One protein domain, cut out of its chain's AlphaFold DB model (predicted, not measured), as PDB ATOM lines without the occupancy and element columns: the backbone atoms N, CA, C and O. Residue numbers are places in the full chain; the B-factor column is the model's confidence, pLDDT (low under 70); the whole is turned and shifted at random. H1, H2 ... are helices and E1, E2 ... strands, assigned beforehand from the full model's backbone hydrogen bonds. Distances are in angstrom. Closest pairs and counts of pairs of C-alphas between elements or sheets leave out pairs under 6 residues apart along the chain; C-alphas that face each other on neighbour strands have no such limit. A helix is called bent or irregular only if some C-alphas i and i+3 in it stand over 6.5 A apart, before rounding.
ATOM      1  N   LEU A   3      26.420 -25.207  38.823       93.50
ATOM      2  CA  LEU A   3      27.770 -25.607  38.419       93.50
ATOM      3  C   LEU A   3      28.849 -24.803  39.169       93.50
ATOM      4  O   LEU A   3      29.747 -25.392  39.750       93.50
ATOM      5  N   CYS A   4      28.705 -23.480  39.255       96.06
ATOM      6  CA  CYS A   4      29.658 -22.580  39.916       96.06
ATOM      7  C   CYS A   4      29.693 -22.740  41.447       96.06
ATOM      8  O   CYS A   4      30.750 -22.625  42.061       96.06
ATOM      9  N   TYR A   5      28.550 -23.037  42.070       94.62
ATOM     10  CA  TYR A   5      28.440 -23.250  43.522       94.62
ATOM     11  C   TYR A   5      28.683 -24.704  43.949       94.62
ATOM     12  O   TYR A   5      28.715 -25.006  45.140       94.62
ATOM     13  N   SER A   6      28.860 -25.623  42.998       89.69
ATOM     14  CA  SER A   6      29.114 -27.029  43.297       89.69
ATOM     15  C   SER A   6      30.461 -27.203  43.993       89.69
ATOM     16  O   SER A   6      31.466 -26.610  43.602       89.69
ATOM     17  N   ARG A   7      30.476 -28.059  45.016       87.31
ATOM     18  CA  ARG A   7      31.687 -28.600  45.659       87.31
ATOM     19  C   ARG A   7      31.714 -30.122  45.602       87.31
ATOM     20  O   ARG A   7      32.438 -30.759  46.356       87.31
ATOM     21  N   ILE A   8      30.871 -30.712  44.754       75.88
ATOM     22  CA  ILE A   8      30.653 -32.154  44.756       75.88
ATOM     23  C   ILE A   8      31.897 -32.837  44.163       75.88
ATOM     24  O   ILE A   8      32.213 -32.593  42.993       75.88
ATOM     25  N   PRO A   9      32.588 -33.712  44.918       67.44
ATOM     26  CA  PRO A   9      33.780 -34.406  44.451       67.44
ATOM     27  C   PRO A   9      33.374 -35.581  43.553       67.44
ATOM     28  O   PRO A   9      33.451 -36.743  43.933       67.44
ATOM     29  N   LEU A  10      32.892 -35.287  42.344       67.19
ATOM     30  CA  LEU A  10      32.450 -36.304  41.378       67.19
ATOM     31  C   LEU A  10      33.590 -36.852  40.504       67.19
ATOM     32  O   LEU A  10      33.317 -37.431  39.455       67.19
ATOM     33  N   GLY A  11      34.856 -36.618  40.869       68.94
ATOM     34  CA  GLY A  11      36.009 -36.995  40.038       68.94
ATOM     35  C   GLY A  11      36.003 -36.339  38.651       68.94
ATOM     36  O   GLY A  11      36.574 -36.882  37.710       68.94
ATOM     37  N   ARG A  12      35.313 -35.200  38.499       80.12
ATOM     38  CA  ARG A  12      35.213 -34.470  37.230       80.12
ATOM     39  C   ARG A  12      36.487 -33.682  36.991       80.12
ATOM     40  O   ARG A  12      36.922 -32.917  37.856       80.12
ATOM     41  N   SER A  13      37.050 -33.856  35.803       88.69
ATOM     42  CA  SER A  13      38.198 -33.078  35.359       88.69
ATOM     43  C   SER A  13      37.812 -31.607  35.175       88.69
ATOM     44  O   SER A  13      36.634 -31.281  34.986       88.69
ATOM     45  N   ALA A  14      38.806 -30.715  35.169       89.00
ATOM     46  CA  ALA A  14      38.591 -29.325  34.771       89.00
ATOM     47  C   ALA A  14      37.915 -29.257  33.390       89.00
ATOM     48  O   ALA A  14      36.961 -28.508  33.198       89.00
ATOM     49  N   ASN A  15      38.327 -30.120  32.454       93.62
ATOM     50  CA  ASN A  15      37.761 -30.181  31.109       93.62
ATOM     51  C   ASN A  15      36.256 -30.500  31.100       93.62
ATOM     52  O   ASN A  15      35.512 -29.876  30.346       93.62
ATOM     53  N   ASP A  16      35.785 -31.414  31.954       92.69
ATOM     54  CA  ASP A  16      34.353 -31.731  32.058       92.69
ATOM     55  C   ASP A  16      33.546 -30.509  32.517       92.69
ATOM     56  O   ASP A  16      32.500 -30.187  31.947       92.69
ATOM     57  N   VAL A  17      34.052 -29.807  33.536       93.88
ATOM     58  CA  VAL A  17      33.412 -28.606  34.089       93.88
ATOM     59  C   VAL A  17      33.383 -27.480  33.061       93.88
ATOM     60  O   VAL A  17      32.333 -26.874  32.848       93.88
ATOM     61  N   LEU A  18      34.510 -27.219  32.399       95.94
ATOM     62  CA  LEU A  18      34.621 -26.169  31.389       95.94
ATOM     63  C   LEU A  18      33.770 -26.478  30.155       95.94
ATOM     64  O   LEU A  18      33.145 -25.569  29.611       95.94
ATOM     65  N   THR A  19      33.675 -27.747  29.750       96.88
ATOM     66  CA  THR A  19      32.795 -28.178  28.653       96.88
ATOM     67  C   THR A  19      31.334 -27.913  29.003       96.88
ATOM     68  O   THR A  19      30.616 -27.287  28.226       96.88
ATOM     69  N   ALA A  20      30.891 -28.320  30.196       95.69
ATOM     70  CA  ALA A  20      29.521 -28.075  30.642       95.69
ATOM     71  C   ALA A  20      29.208 -26.574  30.761       95.69
ATOM     72  O   ALA A  20      28.159 -26.126  30.301       95.69
ATOM     73  N   ALA A  21      30.121 -25.785  31.335       97.06
ATOM     74  CA  ALA A  21      29.976 -24.334  31.419       97.06
ATOM     75  C   ALA A  21      29.891 -23.690  30.025       97.06
ATOM     76  O   ALA A  21      29.017 -22.858  29.797       97.06
ATOM     77  N   THR A  22      30.737 -24.116  29.084       98.44
ATOM     78  CA  THR A  22      30.724 -23.633  27.694       98.44
ATOM     79  C   THR A  22      29.386 -23.924  27.025       98.44
ATOM     80  O   THR A  22      28.755 -22.998  26.530       98.44
ATOM     81  N   LEU A  23      28.890 -25.164  27.104       98.38
ATOM     82  CA  LEU A  23      27.593 -25.544  26.529       98.38
ATOM     83  C   LEU A  23      26.428 -24.731  27.108       98.38
ATOM     84  O   LEU A  23      25.527 -24.338  26.371       98.38
ATOM     85  N   LEU A  24      26.438 -24.457  28.417       98.19
ATOM     86  CA  LEU A  24      25.413 -23.627  29.055       98.19
ATOM     87  C   LEU A  24      25.460 -22.180  28.549       98.19
ATOM     88  O   LEU A  24      24.414 -21.604  28.255       98.19
ATOM     89  N   LEU A  25      26.656 -21.598  28.441       98.38
ATOM     90  CA  LEU A  25      26.849 -20.234  27.943       98.38
ATOM     91  C   LEU A  25      26.478 -20.125  26.456       98.38
ATOM     92  O   LEU A  25      25.807 -19.176  26.066       98.38
ATOM     93  N   ASP A  26      26.840 -21.120  25.643       98.31
ATOM     94  CA  ASP A  26      26.467 -21.206  24.224       98.31
ATOM     95  C   ASP A  26      24.950 -21.346  24.035       98.31
ATOM     96  O   ASP A  26      24.389 -20.823  23.075       98.31
ATOM     97  N   ALA A  27      24.271 -21.990  24.988       98.31
ATOM     98  CA  ALA A  27      22.813 -22.070  25.049       98.31
ATOM     99  C   ALA A  27      22.143 -20.804  25.632       98.31
ATOM    100  O   ALA A  27      20.922 -20.783  25.794       98.31
ATOM    101  N   GLY A  28      22.909 -19.751  25.942       97.81
ATOM    102  CA  GLY A  28      22.392 -18.455  26.386       97.81
ATOM    103  C   GLY A  28      22.295 -18.267  27.901       97.81
ATOM    104  O   GLY A  28      21.596 -17.360  28.352       97.81
ATOM    105  N   ALA A  29      22.967 -19.091  28.710       98.00
ATOM    106  CA  ALA A  29      23.078 -18.818  30.142       98.00
ATOM    107  C   ALA A  29      23.799 -17.479  30.384       98.00
ATOM    108  O   ALA A  29      24.867 -17.232  29.828       98.00
ATOM    109  N   ASP A  30      23.235 -16.629  31.245       97.94
ATOM    110  CA  ASP A  30      23.825 -15.331  31.584       97.94
ATOM    111  C   ASP A  30      25.001 -15.503  32.570       97.94
ATOM    112  O   ASP A  30      24.782 -15.963  33.699       97.94
ATOM    113  N   PRO A  31      26.238 -15.117  32.205       97.94
ATOM    114  CA  PRO A  31      27.401 -15.192  33.089       97.94
ATOM    115  C   PRO A  31      27.374 -14.158  34.230       97.94
ATOM    116  O   PRO A  31      28.238 -14.202  35.097       97.94
ATOM    117  N   ASN A  32      26.398 -13.247  34.264       97.62
ATOM    118  CA  ASN A  32      26.165 -12.302  35.362       97.62
ATOM    119  C   ASN A  32      24.999 -12.717  36.266       97.62
ATOM    120  O   ASN A  32      24.591 -11.959  37.151       97.62
ATOM    121  N   THR A  33      24.433 -13.909  36.052       96.75
ATOM    122  CA  THR A  33      23.328 -14.404  36.872       96.75
ATOM    123  C   THR A  33      23.745 -14.570  38.339       96.75
ATOM    124  O   THR A  33      24.897 -14.875  38.656       96.75
ATOM    125  N   GLY A  34      22.791 -14.364  39.243       95.12
ATOM    126  CA  GLY A  34      23.013 -14.302  40.682       95.12
ATOM    127  C   GLY A  34      21.714 -14.080  41.446       95.12
ATOM    128  O   GLY A  34      20.634 -14.034  40.852       95.12
ATOM    129  N   TYR A  35      21.816 -13.949  42.763       93.69
ATOM    130  CA  TYR A  35      20.672 -13.757  43.652       93.69
ATOM    131  C   TYR A  35      21.040 -12.879  44.853       93.69
ATOM    132  O   TYR A  35      22.213 -12.733  45.183       93.69
ATOM    133  N   LEU A  36      20.035 -12.297  45.509       92.06
ATOM    134  CA  LEU A  36      20.207 -11.571  46.769       92.06
ATOM    135  C   LEU A  36      19.941 -12.517  47.937       92.06
ATOM    136  O   LEU A  36      18.955 -13.258  47.924       92.06
ATOM    137  N   TRP A  37      20.801 -12.486  48.949       82.75
ATOM    138  CA  TRP A  37      20.652 -13.323  50.135       82.75
ATOM    139  C   TRP A  37      20.078 -12.507  51.298       82.75
ATOM    140  O   TRP A  37      20.700 -11.557  51.758       82.75
ATOM    141  N   CYS A  38      18.895 -12.898  51.780       76.69
ATOM    142  CA  CYS A  38      18.274 -12.450  53.037       76.69
ATOM    143  C   CYS A  38      18.436 -10.954  53.379       76.69
ATOM    144  O   CYS A  38      18.862 -10.615  54.480       76.69
ATOM    145  N   GLY A  39      18.083 -10.056  52.455       70.69
ATOM    146  CA  GLY A  39      18.111  -8.609  52.702       70.69
ATOM    147  C   GLY A  39      19.489  -7.952  52.577       70.69
ATOM    148  O   GLY A  39      19.584  -6.743  52.773       70.69
ATOM    149  N   MET A  40      20.536  -8.701  52.216       78.94
ATOM    150  CA  MET A  40      21.805  -8.106  51.799       78.94
ATOM    151  C   MET A  40      21.650  -7.392  50.455       78.94
ATOM    152  O   MET A  40      20.920  -7.851  49.571       78.94
ATOM    153  N   SER A  41      22.353  -6.272  50.312       77.44
ATOM    154  CA  SER A  41      22.362  -5.451  49.102       77.44
ATOM    155  C   SER A  41      23.368  -5.912  48.045       77.44
ATOM    156  O   SER A  41      23.294  -5.465  46.902       77.44
ATOM    157  N   THR A  42      24.281  -6.821  48.390       86.56
ATOM    158  CA  THR A  42      25.281  -7.376  47.476       86.56
ATOM    159  C   THR A  42      24.788  -8.683  46.837       86.56
ATOM    160  O   THR A  42      24.352  -9.606  47.536       86.56
ATOM    161  N   PRO A  43      24.823  -8.801  45.497       92.75
ATOM    162  CA  PRO A  43      24.403 -10.014  44.809       92.75
ATOM    163  C   PRO A  43      25.461 -11.116  44.909       92.75
ATOM    164  O   PRO A  43      26.648 -10.893  44.692       92.75
ATOM    165  N   PHE A  44      24.994 -12.337  45.140       95.25
ATOM    166  CA  PHE A  44      25.771 -13.566  45.039       95.25
ATOM    167  C   PHE A  44      25.698 -14.065  43.596       95.25
ATOM    168  O   PHE A  44      24.738 -14.741  43.206       95.25
ATOM    169  N   THR A  45      26.684 -13.704  42.775       97.19
ATOM    170  CA  THR A  45      26.727 -14.089  41.357       97.19
ATOM    171  C   THR A  45      27.359 -15.469  41.163       97.19
ATOM    172  O   THR A  45      27.793 -16.129  42.115       97.19
ATOM    173  N   VAL A  46      27.417 -15.942  39.916       98.00
ATOM    174  CA  VAL A  46      28.225 -17.114  39.564       98.00
ATOM    175  C   VAL A  46      29.703 -16.945  39.923       98.00
ATOM    176  O   VAL A  46      30.269 -17.918  40.411       98.00
ATOM    177  N   LEU A  47      30.311 -15.762  39.755       98.25
ATOM    178  CA  LEU A  47      31.713 -15.525  40.126       98.25
ATOM    179  C   LEU A  47      31.901 -15.622  41.639       98.25
ATOM    180  O   LEU A  47      32.807 -16.330  42.075       98.25
ATOM    181  N   THR A  48      30.993 -15.046  42.433       97.56
ATOM    182  CA  THR A  48      30.957 -15.257  43.889       97.56
ATOM    183  C   THR A  48      30.978 -16.747  44.240       97.56
ATOM    184  O   THR A  48      31.748 -17.189  45.090       97.56
ATOM    185  N   GLY A  49      30.179 -17.549  43.533       97.00
ATOM    186  CA  GLY A  49      30.147 -18.998  43.715       97.00
ATOM    187  C   GLY A  49      31.445 -19.694  43.331       97.00
ATOM    188  O   GLY A  49      31.844 -20.635  44.012       97.00
ATOM    189  N   VAL A  50      32.113 -19.249  42.264       97.69
ATOM    190  CA  VAL A  50      33.387 -19.828  41.822       97.69
ATOM    191  C   VAL A  50      34.512 -19.502  42.802       97.69
ATOM    192  O   VAL A  50      35.201 -20.412  43.263       97.69
ATOM    193  N   PHE A  51      34.672 -18.226  43.155       97.50
ATOM    194  CA  PHE A  51      35.727 -17.775  44.062       97.50
ATOM    195  C   PHE A  51      35.507 -18.235  45.504       97.50
ATOM    196  O   PHE A  51      36.482 -18.469  46.215       97.50
ATOM    197  N   GLY A  52      34.248 -18.429  45.913       95.19
ATOM    198  CA  GLY A  52      33.896 -18.907  47.245       95.19
ATOM    199  C   GLY A  52      34.445 -18.015  48.356       95.19
ATOM    200  O   GLY A  52      34.577 -16.803  48.188       95.19
ATOM    201  N   GLU A  53      34.767 -18.650  49.477       93.12
ATOM    202  CA  GLU A  53      35.253 -18.042  50.717       93.12
ATOM    203  C   GLU A  53      34.296 -16.994  51.296       93.12
ATOM    204  O   GLU A  53      33.117 -16.932  50.937       93.12
ATOM    205  N   GLY A  54      34.787 -16.258  52.283       90.38
ATOM    206  CA  GLY A  54      34.041 -15.357  53.141       90.38
ATOM    207  C   GLY A  54      34.577 -15.432  54.563       90.38
ATOM    208  O   GLY A  54      35.601 -16.062  54.837       90.38
ATOM    209  N   GLU A  55      33.851 -14.819  55.489       88.19
ATOM    210  CA  GLU A  55      34.235 -14.726  56.905       88.19
ATOM    211  C   GLU A  55      34.478 -16.092  57.566       88.19
ATOM    212  O   GLU A  55      35.217 -16.200  58.541       88.19
ATOM    213  N   GLN A  56      33.868 -17.162  57.041       81.06
ATOM    214  CA  GLN A  56      34.010 -18.512  57.595       81.06
ATOM    215  C   GLN A  56      35.167 -19.312  56.975       81.06
ATOM    216  O   GLN A  56      35.374 -20.478  57.337       81.06
ATOM    217  N   GLY A  57      35.914 -18.701  56.054       80.25
ATOM    218  CA  GLY A  57      37.152 -19.226  55.496       80.25
ATOM    219  C   GLY A  57      36.997 -20.399  54.514       80.25
ATOM    220  O   GLY A  57      35.892 -20.908  54.274       80.25
ATOM    221  N   PRO A  58      38.131 -20.878  53.964       83.19
ATOM    222  CA  PRO A  58      38.184 -21.828  52.849       83.19
ATOM    223  C   PRO A  58      37.611 -23.212  53.156       83.19
ATOM    224  O   PRO A  58      37.361 -23.982  52.238       83.19
ATOM    225  N   ARG A  59      37.342 -23.556  54.420       76.12
ATOM    226  CA  ARG A  59      36.728 -24.850  54.743       76.12
ATOM    227  C   ARG A  59      35.213 -24.844  54.773       76.12
ATOM    228  O   ARG A  59      34.585 -25.792  54.311       76.12
ATOM    229  N   ARG A  60      34.613 -23.819  55.379       83.44
ATOM    230  CA  ARG A  60      33.148 -23.708  55.462       83.44
ATOM    231  C   ARG A  60      32.571 -23.125  54.182       83.44
ATOM    232  O   ARG A  60      31.447 -23.450  53.812       83.44
ATOM    233  N   GLN A  61      33.358 -22.299  53.506       89.50
ATOM    234  CA  GLN A  61      33.008 -21.647  52.257       89.50
ATOM    235  C   GLN A  61      34.124 -21.923  51.235       89.50
ATOM    236  O   GLN A  61      34.797 -21.002  50.801       89.50
ATOM    237  N   PRO A  62      34.397 -23.180  50.847       90.94
ATOM    238  CA  PRO A  62      35.495 -23.470  49.926       90.94
ATOM    239  C   PRO A  62      35.301 -22.793  48.578       90.94
ATOM    240  O   PRO A  62      34.170 -22.559  48.142       90.94
ATOM    241  N   ARG A  63      36.407 -22.540  47.879       93.38
ATOM    242  CA  ARG A  63      36.402 -22.172  46.456       93.38
ATOM    243  C   ARG A  63      35.874 -23.328  45.614       93.38
ATOM    244  O   ARG A  63      35.851 -24.481  46.053       93.38
ATOM    245  N   HIS A  64      35.463 -23.043  44.385       94.75
ATOM    246  CA  HIS A  64      35.220 -24.100  43.413       94.75
ATOM    247  C   HIS A  64      36.538 -24.862  43.130       94.75
ATOM    248  O   HIS A  64      37.573 -24.213  42.996       94.75
ATOM    249  N   PRO A  65      36.544 -26.206  42.996       91.31
ATOM    250  CA  PRO A  65      37.782 -26.978  42.785       91.31
ATOM    251  C   PRO A  65      38.596 -26.570  41.550       91.31
ATOM    252  O   PRO A  65      39.805 -26.740  41.518       91.31
ATOM    253  N   HIS A  66      37.913 -26.016  40.548       93.38
ATOM    254  CA  HIS A  66      38.486 -25.500  39.298       93.38
ATOM    255  C   HIS A  66      38.252 -23.986  39.188       93.38
ATOM    256  O   HIS A  66      37.677 -23.513  38.207       93.38
ATOM    257  N   ALA A  67      38.492 -23.247  40.279       94.56
ATOM    258  CA  ALA A  67      38.090 -21.844  40.395       94.56
ATOM    259  C   ALA A  67      38.747 -20.954  39.337       94.56
ATOM    260  O   ALA A  67      38.046 -20.201  38.664       94.56
ATOM    261  N   THR A  68      40.062 -21.073  39.157       95.38
ATOM    262  CA  THR A  68      40.836 -20.241  38.228       95.38
ATOM    263  C   THR A  68      40.344 -20.398  36.793       95.38
ATOM    264  O   THR A  68      40.013 -19.411  36.132       95.38
ATOM    265  N   GLU A  69      40.235 -21.632  36.306       96.62
ATOM    266  CA  GLU A  69      39.840 -21.921  34.930       96.62
ATOM    267  C   GLU A  69      38.382 -21.535  34.677       96.62
ATOM    268  O   GLU A  69      38.063 -20.937  33.645       96.62
ATOM    269  N   LEU A  70      37.491 -21.843  35.624       97.69
ATOM    270  CA  LEU A  70      36.070 -21.546  35.481       97.69
ATOM    271  C   LEU A  70      35.791 -20.039  35.563       97.69
ATOM    272  O   LEU A  70      35.006 -19.532  34.763       97.69
ATOM    273  N   ALA A  71      36.443 -19.308  36.474       98.44
ATOM    274  CA  ALA A  71      36.329 -17.852  36.555       98.44
ATOM    275  C   ALA A  71      36.870 -17.191  35.282       98.44
ATOM    276  O   ALA A  71      36.196 -16.340  34.704       98.44
ATOM    277  N   THR A  72      38.025 -17.647  34.786       98.69
ATOM    278  CA  THR A  72      38.605 -17.170  33.521       98.69
ATOM    279  C   THR A  72      37.635 -17.370  32.354       98.69
ATOM    280  O   THR A  72      37.433 -16.459  31.549       98.69
ATOM    281  N   LEU A  73      37.002 -18.547  32.255       98.69
ATOM    282  CA  LEU A  73      35.992 -18.813  31.230       98.69
ATOM    283  C   LEU A  73      34.808 -17.848  31.357       98.69
ATOM    284  O   LEU A  73      34.423 -17.233  30.368       98.69
ATOM    285  N   LEU A  74      34.247 -17.688  32.557       98.75
ATOM    286  CA  LEU A  74      33.101 -16.806  32.791       98.75
ATOM    287  C   LEU A  74      33.415 -15.350  32.422       98.75
ATOM    288  O   LEU A  74      32.641 -14.736  31.689       98.75
ATOM    289  N   LEU A  75      34.568 -14.824  32.847       98.69
ATOM    290  CA  LEU A  75      35.017 -13.465  32.527       98.69
ATOM    291  C   LEU A  75      35.187 -13.274  31.011       98.69
ATOM    292  O   LEU A  75      34.650 -12.328  30.440       98.69
ATOM    293  N   ARG A  76      35.830 -14.225  30.315       98.31
ATOM    294  CA  ARG A  76      35.946 -14.208  28.838       98.31
ATOM    295  C   ARG A  76      34.599 -14.279  28.121       98.31
ATOM    296  O   ARG A  76      34.497 -13.862  26.969       98.31
ATOM    297  N   ARG A  77      33.581 -14.841  28.771       98.25
ATOM    298  CA  ARG A  77      32.229 -14.998  28.226       98.25
ATOM    299  C   ARG A  77      31.272 -13.896  28.686       98.25
ATOM    300  O   ARG A  77      30.098 -13.966  28.345       98.25
ATOM    301  N   GLY A  78      31.770 -12.863  29.371       97.81
ATOM    302  CA  GLY A  78      31.017 -11.650  29.694       97.81
ATOM    303  C   GLY A  78      30.549 -11.534  31.144       97.81
ATOM    304  O   GLY A  78      29.709 -10.678  31.424       97.81
ATOM    305  N   ALA A  79      31.052 -12.364  32.065       98.44
ATOM    306  CA  ALA A  79      30.906 -12.077  33.491       98.44
ATOM    307  C   ALA A  79      31.621 -10.761  33.812       98.44
ATOM    308  O   ALA A  79      32.742 -10.524  33.362       98.44
ATOM    309  N   HIS A  80      30.961  -9.900  34.573       98.00
ATOM    310  CA  HIS A  80      31.494  -8.597  34.921       98.00
ATOM    311  C   HIS A  80      32.579  -8.729  36.004       98.00
ATOM    312  O   HIS A  80      32.338  -9.409  37.001       98.00
ATOM    313  N   PRO A  81      33.748  -8.073  35.869       97.50
ATOM    314  CA  PRO A  81      34.835  -8.213  36.839       97.50
ATOM    315  C   PRO A  81      34.512  -7.547  38.189       97.50
ATOM    316  O   PRO A  81      35.049  -7.937  39.221       97.50
ATOM    317  N   VAL A  82      33.614  -6.558  38.211       95.31
ATOM    318  CA  VAL A  82      33.117  -5.942  39.454       95.31
ATOM    319  C   VAL A  82      32.088  -6.859  40.119       95.31
ATOM    320  O   VAL A  82      30.883  -6.644  40.001       95.31
ATOM    321  N   ASP A  83      32.568  -7.893  40.806       95.25
ATOM    322  CA  ASP A  83      31.762  -8.746  41.680       95.25
ATOM    323  C   ASP A  83      32.004  -8.352  43.143       95.25
ATOM    324  O   ASP A  83      33.010  -8.718  43.753       95.25
ATOM    325  N   GLN A  84      31.097  -7.545  43.701       93.19
ATOM    326  CA  GLN A  84      31.254  -6.982  45.048       93.19
ATOM    327  C   GLN A  84      31.323  -8.061  46.131       93.19
ATOM    328  O   GLN A  84      32.121  -7.944  47.058       93.19
ATOM    329  N   GLN A  85      30.520  -9.122  46.007       95.06
ATOM    330  CA  GLN A  85      30.505 -10.180  47.009       95.06
ATOM    331  C   GLN A  85      31.774 -11.034  46.936       95.06
ATOM    332  O   GLN A  85      32.278 -11.434  47.978       95.06
ATOM    333  N   THR A  86      32.337 -11.278  45.746       96.69
ATOM    334  CA  THR A  86      33.673 -11.872  45.599       96.69
ATOM    335  C   THR A  86      34.717 -11.005  46.284       96.69
ATOM    336  O   THR A  86      35.466 -11.519  47.105       96.69
ATOM    337  N   LEU A  87      34.761  -9.707  45.978       96.38
ATOM    338  CA  LEU A  87      35.761  -8.806  46.552       96.38
ATOM    339  C   LEU A  87      35.662  -8.793  48.085       96.38
ATOM    340  O   LEU A  87      36.671  -8.949  48.767       96.38
ATOM    341  N   TYR A  88      34.448  -8.720  48.632       95.19
ATOM    342  CA  TYR A  88      34.222  -8.855  50.071       95.19
ATOM    343  C   TYR A  88      34.673 -10.217  50.614       95.19
ATOM    344  O   TYR A  88      35.451 -10.284  51.556       95.19
ATOM    345  N   ASN A  89      34.226 -11.324  50.021       95.38
ATOM    346  CA  ASN A  89      34.511 -12.663  50.542       95.38
ATOM    347  C   ASN A  89      36.005 -12.977  50.607       95.38
ATOM    348  O   ASN A  89      36.442 -13.802  51.409       95.38
ATOM    349  N   ARG A  90      36.774 -12.358  49.717       95.88
ATOM    350  CA  ARG A  90      38.166 -12.694  49.465       95.88
ATOM    351  C   ARG A  90      39.169 -11.752  50.123       95.88
ATOM    352  O   ARG A  90      40.355 -12.061  50.109       95.88
ATOM    353  N   MET A  91      38.710 -10.675  50.761       94.88
ATOM    354  CA  MET A  91      39.581  -9.715  51.448       94.88
ATOM    355  C   MET A  91      40.166 -10.250  52.767       94.88
ATOM    356  O   MET A  91      41.207  -9.780  53.212       94.88
ATOM    357  N   PHE A  92      39.532 -11.244  53.395       90.38
ATOM    358  CA  PHE A  92      39.871 -11.700  54.753       90.38
ATOM    359  C   PHE A  92      41.217 -12.434  54.881       90.38
ATOM    360  O   PHE A  92      41.626 -12.772  55.990       90.38
ATOM    361  N   ARG A  93      41.889 -12.740  53.769       88.44
ATOM    362  CA  ARG A  93      43.145 -13.506  53.712       88.44
ATOM    363  C   ARG A  93      44.119 -12.850  52.735       88.44
ATOM    364  O   ARG A  93      43.641 -12.135  51.858       88.44
ATOM    365  N   PRO A  94      45.436 -13.104  52.830       87.56
ATOM    366  CA  PRO A  94      46.435 -12.457  51.970       87.56
ATOM    367  C   PRO A  94      46.403 -12.915  50.501       87.56
ATOM    368  O   PRO A  94      47.025 -12.291  49.654       87.56
ATOM    369  N   ASP A  95      45.679 -13.987  50.156       89.62
ATOM    370  CA  ASP A  95      45.635 -14.483  48.774       89.62
ATOM    371  C   ASP A  95      44.882 -13.548  47.805       89.62
ATOM    372  O   ASP A  95      43.646 -13.470  47.791       89.62
ATOM    373  N   ASP A  96      45.656 -12.930  46.915       96.06
ATOM    374  CA  ASP A  96      45.211 -11.973  45.900       96.06
ATOM    375  C   ASP A  96      44.975 -12.564  44.509       96.06
ATOM    376  O   ASP A  96      44.642 -11.831  43.578       96.06
ATOM    377  N   SER A  97      45.050 -13.889  44.349       95.56
ATOM    378  CA  SER A  97      44.849 -14.548  43.045       95.56
ATOM    379  C   SER A  97      43.530 -14.169  42.350       95.56
ATOM    380  O   SER A  97      43.462 -14.070  41.123       95.56
ATOM    381  N   HIS A  98      42.475 -13.917  43.128       97.62
ATOM    382  CA  HIS A  98      41.198 -13.430  42.614       97.62
ATOM    383  C   HIS A  98      41.281 -11.983  42.093       97.62
ATOM    384  O   HIS A  98      40.747 -11.712  41.019       97.62
ATOM    385  N   LEU A  99      41.958 -11.072  42.805       98.19
ATOM    386  CA  LEU A  99      42.151  -9.684  42.375       98.19
ATOM    387  C   LEU A  99      42.984  -9.628  41.100       98.19
ATOM    388  O   LEU A  99      42.554  -8.991  40.145       98.19
ATOM    389  N   GLU A 100      44.108 -10.342  41.052       98.38
ATOM    390  CA  GLU A 100      44.981 -10.434  39.870       98.38
ATOM    391  C   GLU A 100      44.191 -10.857  38.616       98.38
ATOM    392  O   GLU A 100      44.270 -10.233  37.548       98.38
ATOM    393  N   LEU A 101      43.343 -11.885  38.752       98.56
ATOM    394  CA  LEU A 101      42.492 -12.344  37.656       98.56
ATOM    395  C   LEU A 101      41.442 -11.294  37.263       98.56
ATOM    396  O   LEU A 101      41.254 -11.024  36.076       98.56
ATOM    397  N   LEU A 102      40.755 -10.686  38.232       98.50
ATOM    398  CA  LEU A 102      39.739  -9.670  37.952       98.50
ATOM    399  C   LEU A 102      40.355  -8.416  37.308       98.50
ATOM    400  O   LEU A 102      39.776  -7.872  36.365       98.50
ATOM    401  N   PHE A 103      41.541  -7.984  37.744       98.44
ATOM    402  CA  PHE A 103      42.287  -6.880  37.134       98.44
ATOM    403  C   PHE A 103      42.695  -7.178  35.695       98.44
ATOM    404  O   PHE A 103      42.475  -6.337  34.823       98.44
ATOM    405  N   THR A 104      43.163  -8.398  35.411       97.88
ATOM    406  CA  THR A 104      43.437  -8.859  34.035       97.88
ATOM    407  C   THR A 104      42.197  -8.764  33.132       97.88
ATOM    408  O   THR A 104      42.310  -8.610  31.916       97.88
ATOM    409  N   HIS A 105      41.002  -8.813  33.723       98.12
ATOM    410  CA  HIS A 105      39.715  -8.685  33.043       98.12
ATOM    411  C   HIS A 105      39.062  -7.297  33.179       98.12
ATOM    412  O   HIS A 105      37.870  -7.154  32.906       98.12
ATOM    413  N   GLY A 106      39.835  -6.267  33.535       97.12
ATOM    414  CA  GLY A 106      39.398  -4.871  33.492       97.12
ATOM    415  C   GLY A 106      38.683  -4.383  34.749       97.12
ATOM    416  O   GLY A 106      37.891  -3.453  34.658       97.12
ATOM    417  N   LEU A 107      38.938  -4.981  35.920       97.56
ATOM    418  CA  LEU A 107      38.345  -4.543  37.190       97.56
ATOM    419  C   LEU A 107      38.507  -3.032  37.439       97.56
ATOM    420  O   LEU A 107      37.540  -2.395  37.846       97.56
ATOM    421  N   ALA A 108      39.687  -2.456  37.201       95.44
ATOM    422  CA  ALA A 108      39.959  -1.043  37.491       95.44
ATOM    423  C   ALA A 108      39.062  -0.083  36.685       95.44
ATOM    424  O   ALA A 108      38.469   0.826  37.259       95.44
ATOM    425  N   ASP A 109      38.893  -0.356  35.388       93.75
ATOM    426  CA  ASP A 109      38.243   0.549  34.429       93.75
ATOM    427  C   ASP A 109      36.821   0.116  34.035       93.75
ATOM    428  O   ASP A 109      36.204   0.688  33.131       93.75
ATOM    429  N   ALA A 110      36.292  -0.934  34.665       94.69
ATOM    430  CA  ALA A 110      34.976  -1.457  34.340       94.69
ATOM    431  C   ALA A 110      33.878  -0.417  34.606       94.69
ATOM    432  O   ALA A 110      33.821   0.215  35.662       94.69
ATOM    433  N   GLY A 111      32.958  -0.287  33.647       93.69
ATOM    434  CA  GLY A 111      31.721   0.468  33.833       93.69
ATOM    435  C   GLY A 111      30.767  -0.210  34.829       93.69
ATOM    436  O   GLY A 111      31.109  -1.222  35.437       93.69
ATOM    437  N   PRO A 112      29.534   0.304  34.986       92.94
ATOM    438  CA  PRO A 112      28.579  -0.291  35.910       92.94
ATOM    439  C   PRO A 112      28.189  -1.703  35.459       92.94
ATOM    440  O   PRO A 112      27.826  -1.938  34.297       92.94
ATOM    441  N   SER A 113      28.207  -2.635  36.400       93.06
ATOM    442  CA  SER A 113      27.736  -4.004  36.236       93.06
ATOM    443  C   SER A 113      26.223  -4.056  35.973       93.06
ATOM    444  O   SER A 113      25.478  -3.109  36.262       93.06
ATOM    445  N   PRO A 114      25.702  -5.181  35.445       94.50
ATOM    446  CA  PRO A 114      24.259  -5.392  35.337       94.50
ATOM    447  C   PRO A 114      23.513  -5.259  36.674       94.50
ATOM    448  O   PRO A 114      22.349  -4.863  36.676       94.50
ATOM    449  N   TRP A 115      24.173  -5.572  37.793       94.00
ATOM    450  CA  TRP A 115      23.591  -5.466  39.129       94.00
ATOM    451  C   TRP A 115      23.573  -4.033  39.645       94.00
ATOM    452  O   TRP A 115      22.523  -3.599  40.109       94.00
ATOM    453  N   GLU A 116      24.651  -3.270  39.454       93.19
ATOM    454  CA  GLU A 116      24.676  -1.836  39.786       93.19
ATOM    455  C   GLU A 116      23.589  -1.081  39.016       93.19
ATOM    456  O   GLU A 116      22.850  -0.290  39.594       93.19
ATOM    457  N   ARG A 117      23.391  -1.401  37.729       93.69
ATOM    458  CA  ARG A 117      22.283  -0.833  36.943       93.69
ATOM    459  C   ARG A 117      20.896  -1.213  37.470       93.69
ATOM    460  O   ARG A 117      19.952  -0.456  37.270       93.69
ATOM    461  N   ARG A 118      20.748  -2.396  38.072       92.44
ATOM    462  CA  ARG A 118      19.456  -2.924  38.537       92.44
ATOM    463  C   ARG A 118      19.088  -2.424  39.929       92.44
ATOM    464  O   ARG A 118      17.916  -2.170  40.180       92.44
ATOM    465  N   LEU A 119      20.064  -2.363  40.827       91.06
ATOM    466  CA  LEU A 119      19.858  -2.078  42.246       91.06
ATOM    467  C   LEU A 119      20.186  -0.624  42.607       91.06
ATOM    468  O   LEU A 119      19.661  -0.125  43.600       91.06
ATOM    469  N   GLY A 120      20.991   0.065  41.792       89.38
ATOM    470  CA  GLY A 120      21.319   1.476  41.977       89.38
ATOM    471  C   GLY A 120      21.874   1.759  43.371       89.38
ATOM    472  O   GLY A 120      22.751   1.047  43.851       89.38
ATOM    473  N   GLU A 121      21.315   2.773  44.031       85.75
ATOM    474  CA  GLU A 121      21.729   3.265  45.355       85.75
ATOM    475  C   GLU A 121      21.612   2.235  46.489       85.75
ATOM    476  O   GLU A 121      22.179   2.439  47.558       85.75
ATOM    477  N   ALA A 122      20.887   1.128  46.289       86.44
ATOM    478  CA  ALA A 122      20.850   0.059  47.281       86.44
ATOM    479  C   ALA A 122      22.205  -0.656  47.405       86.44
ATOM    480  O   ALA A 122      22.500  -1.205  48.465       86.44
ATOM    481  N   MET A 123      23.009  -0.672  46.337       88.44
ATOM    482  CA  MET A 123      24.343  -1.265  46.347       88.44
ATOM    483  C   MET A 123      25.375  -0.300  46.919       88.44
ATOM    484  O   MET A 123      25.285   0.916  46.770       88.44
ATOM    485  N   GLU A 124      26.401  -0.878  47.534       88.25
ATOM    486  CA  GLU A 124      27.594  -0.135  47.906       88.25
ATOM    487  C   GLU A 124      28.241   0.501  46.667       88.25
ATOM    488  O   GLU A 124      28.285  -0.099  45.589       88.25
ATOM    489  N   THR A 125      28.768   1.713  46.826       90.88
ATOM    490  CA  THR A 125      29.498   2.404  45.759       90.88
ATOM    491  C   THR A 125      30.890   1.810  45.540       90.88
ATOM    492  O   THR A 125      31.495   1.200  46.421       90.88
ATOM    493  N   ARG A 126      31.457   2.048  44.355       89.69
ATOM    494  CA  ARG A 126      32.817   1.606  44.023       89.69
ATOM    495  C   ARG A 126      33.878   2.164  44.976       89.69
ATOM    496  O   ARG A 126      34.811   1.453  45.329       89.69
ATOM    497  N   GLU A 127      33.707   3.411  45.401       91.81
ATOM    498  CA  GLU A 127      34.593   4.076  46.354       91.81
ATOM    499  C   GLU A 127      34.556   3.392  47.724       91.81
ATOM    500  O   GLU A 127      35.600   3.021  48.249       91.81
ATOM    501  N   GLN A 128      33.363   3.145  48.270       92.81
ATOM    502  CA  GLN A 128      33.207   2.457  49.556       92.81
ATOM    503  C   GLN A 128      33.801   1.041  49.524       92.81
ATOM    504  O   GLN A 128      34.493   0.636  50.460       92.81
ATOM    505  N   LEU A 129      33.605   0.324  48.413       92.56
ATOM    506  CA  LEU A 129      34.200  -0.992  48.206       92.56
ATOM    507  C   LEU A 129      35.733  -0.937  48.251       92.56
ATOM    508  O   LEU A 129      36.351  -1.780  48.899       92.56
ATOM    509  N   TRP A 130      36.351   0.049  47.592       95.31
ATOM    510  CA  TRP A 130      37.802   0.230  47.638       95.31
ATOM    511  C   TRP A 130      38.298   0.614  49.017       95.31
ATOM    512  O   TRP A 130      39.228  -0.018  49.507       95.31
ATOM    513  N   GLN A 131      37.638   1.561  49.680       95.50
ATOM    514  CA  GLN A 131      37.979   1.938  51.050       95.50
ATOM    515  C   GLN A 131      37.964   0.725  51.983       95.50
ATOM    516  O   GLN A 131      38.878   0.551  52.784       95.50
ATOM    517  N   ARG A 132      36.991  -0.181  51.825       94.50
ATOM    518  CA  ARG A 132      36.950  -1.426  52.596       94.50
ATOM    519  C   ARG A 132      38.138  -2.348  52.308       94.50
ATOM    520  O   ARG A 132      38.721  -2.876  53.251       94.50
ATOM    521  N   GLN A 133      38.492  -2.549  51.036       96.62
ATOM    522  CA  GLN A 133      39.652  -3.371  50.658       96.62
ATOM    523  C   GLN A 133      40.952  -2.804  51.232       96.62
ATOM    524  O   GLN A 133      41.742  -3.541  51.814       96.62
ATOM    525  N   ILE A 134      41.147  -1.495  51.079       97.50
ATOM    526  CA  ILE A 134      42.356  -0.780  51.489       97.50
ATOM    527  C   ILE A 134      42.488  -0.801  53.010       97.50
ATOM    528  O   ILE A 134      43.538  -1.172  53.526       97.50
ATOM    529  N   HIS A 135      41.421  -0.453  53.731       95.94
ATOM    530  CA  HIS A 135      41.449  -0.409  55.187       95.94
ATOM    531  C   HIS A 135      41.732  -1.787  55.784       95.94
ATOM    532  O   HIS A 135      42.642  -1.921  56.595       95.94
ATOM    533  N   TRP A 136      41.045  -2.830  55.306       95.25
ATOM    534  CA  TRP A 136      41.302  -4.188  55.779       95.25
ATOM    535  C   TRP A 136      42.730  -4.637  55.482       95.25
ATOM    536  O   TRP A 136      43.386  -5.207  56.350       95.25
ATOM    537  N   ALA A 137      43.228  -4.369  54.271       95.62
ATOM    538  CA  ALA A 137      44.597  -4.698  53.903       95.62
ATOM    539  C   ALA A 137      45.618  -3.989  54.804       95.62
ATOM    540  O   ALA A 137      46.557  -4.626  55.270       95.62
ATOM    541  N   ALA A 138      45.409  -2.705  55.099       95.12
ATOM    542  CA  ALA A 138      46.283  -1.931  55.972       95.12
ATOM    543  C   ALA A 138      46.261  -2.440  57.421       95.12
ATOM    544  O   ALA A 138      47.323  -2.624  58.011       95.12
ATOM    545  N   GLU A 139      45.079  -2.724  57.977       92.00
ATOM    546  CA  GLU A 139      44.921  -3.222  59.352       92.00
ATOM    547  C   GLU A 139      45.523  -4.615  59.566       92.00
ATOM    548  O   GLU A 139      45.960  -4.933  60.671       92.00
ATOM    549  N   HIS A 140      45.558  -5.436  58.515       88.19
ATOM    550  CA  HIS A 140      46.039  -6.820  58.570       88.19
ATOM    551  C   HIS A 140      47.421  -7.000  57.928       88.19
ATOM    552  O   HIS A 140      47.875  -8.129  57.755       88.19
ATOM    553  N   GLY A 141      48.095  -5.906  57.558       89.69
ATOM    554  CA  GLY A 141      49.445  -5.949  56.999       89.69
ATOM    555  C   GLY A 141      49.559  -6.607  55.623       89.69
ATOM    556  O   GLY A 141      50.630  -7.088  55.259       89.69
ATOM    557  N   PHE A 142      48.487  -6.622  54.828       92.00
ATOM    558  CA  PHE A 142      48.492  -7.144  53.457       92.00
ATOM    559  C   PHE A 142      49.111  -6.126  52.485       92.00
ATOM    560  O   PHE A 142      48.433  -5.579  51.613       92.00
ATOM    561  N   GLY A 143      50.410  -5.858  52.650       92.31
ATOM    562  CA  GLY A 143      51.167  -4.904  51.831       92.31
ATOM    563  C   GLY A 143      51.110  -5.219  50.335       92.31
ATOM    564  O   GLY A 143      50.822  -4.330  49.540       92.31
ATOM    565  N   ASP A 144      51.249  -6.496  49.965       93.00
ATOM    566  CA  ASP A 144      51.172  -6.945  48.567       93.00
ATOM    567  C   ASP A 144      49.828  -6.587  47.910       93.00
ATOM    568  O   ASP A 144      49.788  -6.189  46.740       93.00
ATOM    569  N   ARG A 145      48.726  -6.642  48.673       96.25
ATOM    570  CA  ARG A 145      47.406  -6.212  48.201       96.25
ATOM    571  C   ARG A 145      47.379  -4.716  47.937       96.25
ATOM    572  O   ARG A 145      46.873  -4.296  46.901       96.25
ATOM    573  N   LEU A 146      47.898  -3.903  48.858       97.44
ATOM    574  CA  LEU A 146      47.950  -2.448  48.684       97.44
ATOM    575  C   LEU A 146      48.785  -2.070  47.454       97.44
ATOM    576  O   LEU A 146      48.341  -1.254  46.644       97.44
ATOM    577  N   ASP A 147      49.923  -2.733  47.256       96.62
ATOM    578  CA  ASP A 147      50.763  -2.568  46.070       96.62
ATOM    579  C   ASP A 147      50.043  -3.009  44.788       96.62
ATOM    580  O   ASP A 147      50.154  -2.358  43.746       96.62
ATOM    581  N   LEU A 148      49.282  -4.107  44.828       98.06
ATOM    582  CA  LEU A 148      48.449  -4.543  43.707       98.06
ATOM    583  C   LEU A 148      47.392  -3.490  43.347       98.06
ATOM    584  O   LEU A 148      47.290  -3.107  42.181       98.06
ATOM    585  N   LEU A 149      46.645  -2.980  44.330       97.94
ATOM    586  CA  LEU A 149      45.637  -1.938  44.112       97.94
ATOM    587  C   LEU A 149      46.274  -0.667  43.515       97.94
ATOM    588  O   LEU A 149      45.795  -0.158  42.497       97.94
ATOM    589  N   ALA A 150      47.393  -0.205  44.080       97.81
ATOM    590  CA  ALA A 150      48.112   0.980  43.616       97.81
ATOM    591  C   ALA A 150      48.615   0.842  42.171       97.81
ATOM    592  O   ALA A 150      48.457   1.762  41.362       97.81
ATOM    593  N   ARG A 151      49.170  -0.324  41.803       97.62
ATOM    594  CA  ARG A 151      49.621  -0.615  40.427       97.62
ATOM    595  C   ARG A 151      48.488  -0.551  39.401       97.62
ATOM    596  O   ARG A 151      48.751  -0.266  38.235       97.62
ATOM    597  N   HIS A 152      47.249  -0.770  39.833       97.62
ATOM    598  CA  HIS A 152      46.049  -0.641  39.008       97.62
ATOM    599  C   HIS A 152      45.358   0.727  39.122       97.62
ATOM    600  O   HIS A 152      44.225   0.879  38.673       97.62
ATOM    601  N   GLY A 153      46.039   1.737  39.673       96.31
ATOM    602  CA  GLY A 153      45.560   3.121  39.701       96.31
ATOM    603  C   GLY A 153      44.525   3.414  40.786       96.31
ATOM    604  O   GLY A 153      43.879   4.459  40.741       96.31
TER     605      GLY A 153
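AT A GLANCE: This is residues 3 to 153 of the 239 residues of the protein "Ankyrin repeat protein" of Mycobacterium sp. OK889 (UniProt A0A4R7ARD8). The chain is wound in stacked turns of antiparallel helix pairs, making a short solenoid of two helix rows side by side: H1, H4, H6 and H9 in one row, H2, H5 and H8 in the other. A small hairpin, E1 and E2, sits by the starts of H2 and H5, with the irregular H7 off to the side near E2 and the short H3 in the loops between H2 and H4. The 151 printed residues hold nine named helices and two named strands, in the order H1, E1, E2, H2 to H9; the sheet is E1 - E2, antiparallel, and the class is mostly helix. The whole is compact, with a radius of gyration of the C-alphas of 15.2 A and spans of 40 by 32 by 31 A.

IN THESE COORDINATES: E1 is residues 34 to 36, with C-alpha 34 at (23.013, -14.302, 40.682), and E2 is residues 43 to 45. H2 is residues 46 to 51, H5 residues 84 to 90, and H8, the longest, residues 126 to 139, 20.1 A. H1 is residues 14 to 26, 18.0 A, from (38.591, -29.325, 34.771); H4 is residues 67 to 76, 14.0 A; H6 is residues 97 to 104; H9 is residues 143 to 151, 12.3 A, ending at (49.621, -0.615, 40.427). H3 is residues 57 to 60, and H7 is residues 114 to 122, irregular, with C-alphas 118 and 121 9.5 A apart.

HOW THE PARTS SIT: E1 and E2 form a hairpin, antiparallel at 157 degrees, with N 35 and O 44 at 3.1 A and N 44 and O 35 at 2.8 A, within hydrogen-bond range. The closest C-alphas of E2 and H5, Phe 44 and Gln 85, are 6.1 A apart; those of E2 and H7, Pro 43 and Trp 115, 7.3 A. H2 and H5 touch, Thr 48 to Thr 86 at 4.7 A between C-alphas, the same way at a shallow tilt of 18 degrees. H5 and H8 only just touch, with 3 pairs of C-alphas within 8 A, the closest Gln 84 and Leu 129 at 7.4 A. H2 and H4 touch, C-alphas of Val 50 and Ala 67 at 5.3 A, opposite ways. H1 touches H4, C-alphas of Leu 18 and Leu 70 at 6.3 A, the same way at a shallow tilt of 25 degrees. H6 is close but not clearly touching H4, C-alphas of Thr 72 and Leu 101 at 7.4 A, and likewise H9, C-alphas of Glu 100 and Leu 148 at 7.8 A. H8, with residues 134 to 138 alone, touches H9 in a helical hairpin, C-alphas of Ile 134 and Leu 146 at 6.5 A. H3 touches no helix. Each O i to N i+4 pair is within hydrogen-bond range in H1, H2, H4, H5, H6, H8 and H9; H7 has 3 of 5, and H3 is too short for one.

THE WHOLE: The two C-alphas farthest apart, of Ala 27 and Glu 139, are 45.0 A apart. The printed part has no cut and no long link. Its mean pLDDT is 93.0, and residues 9 to 11 are under 70.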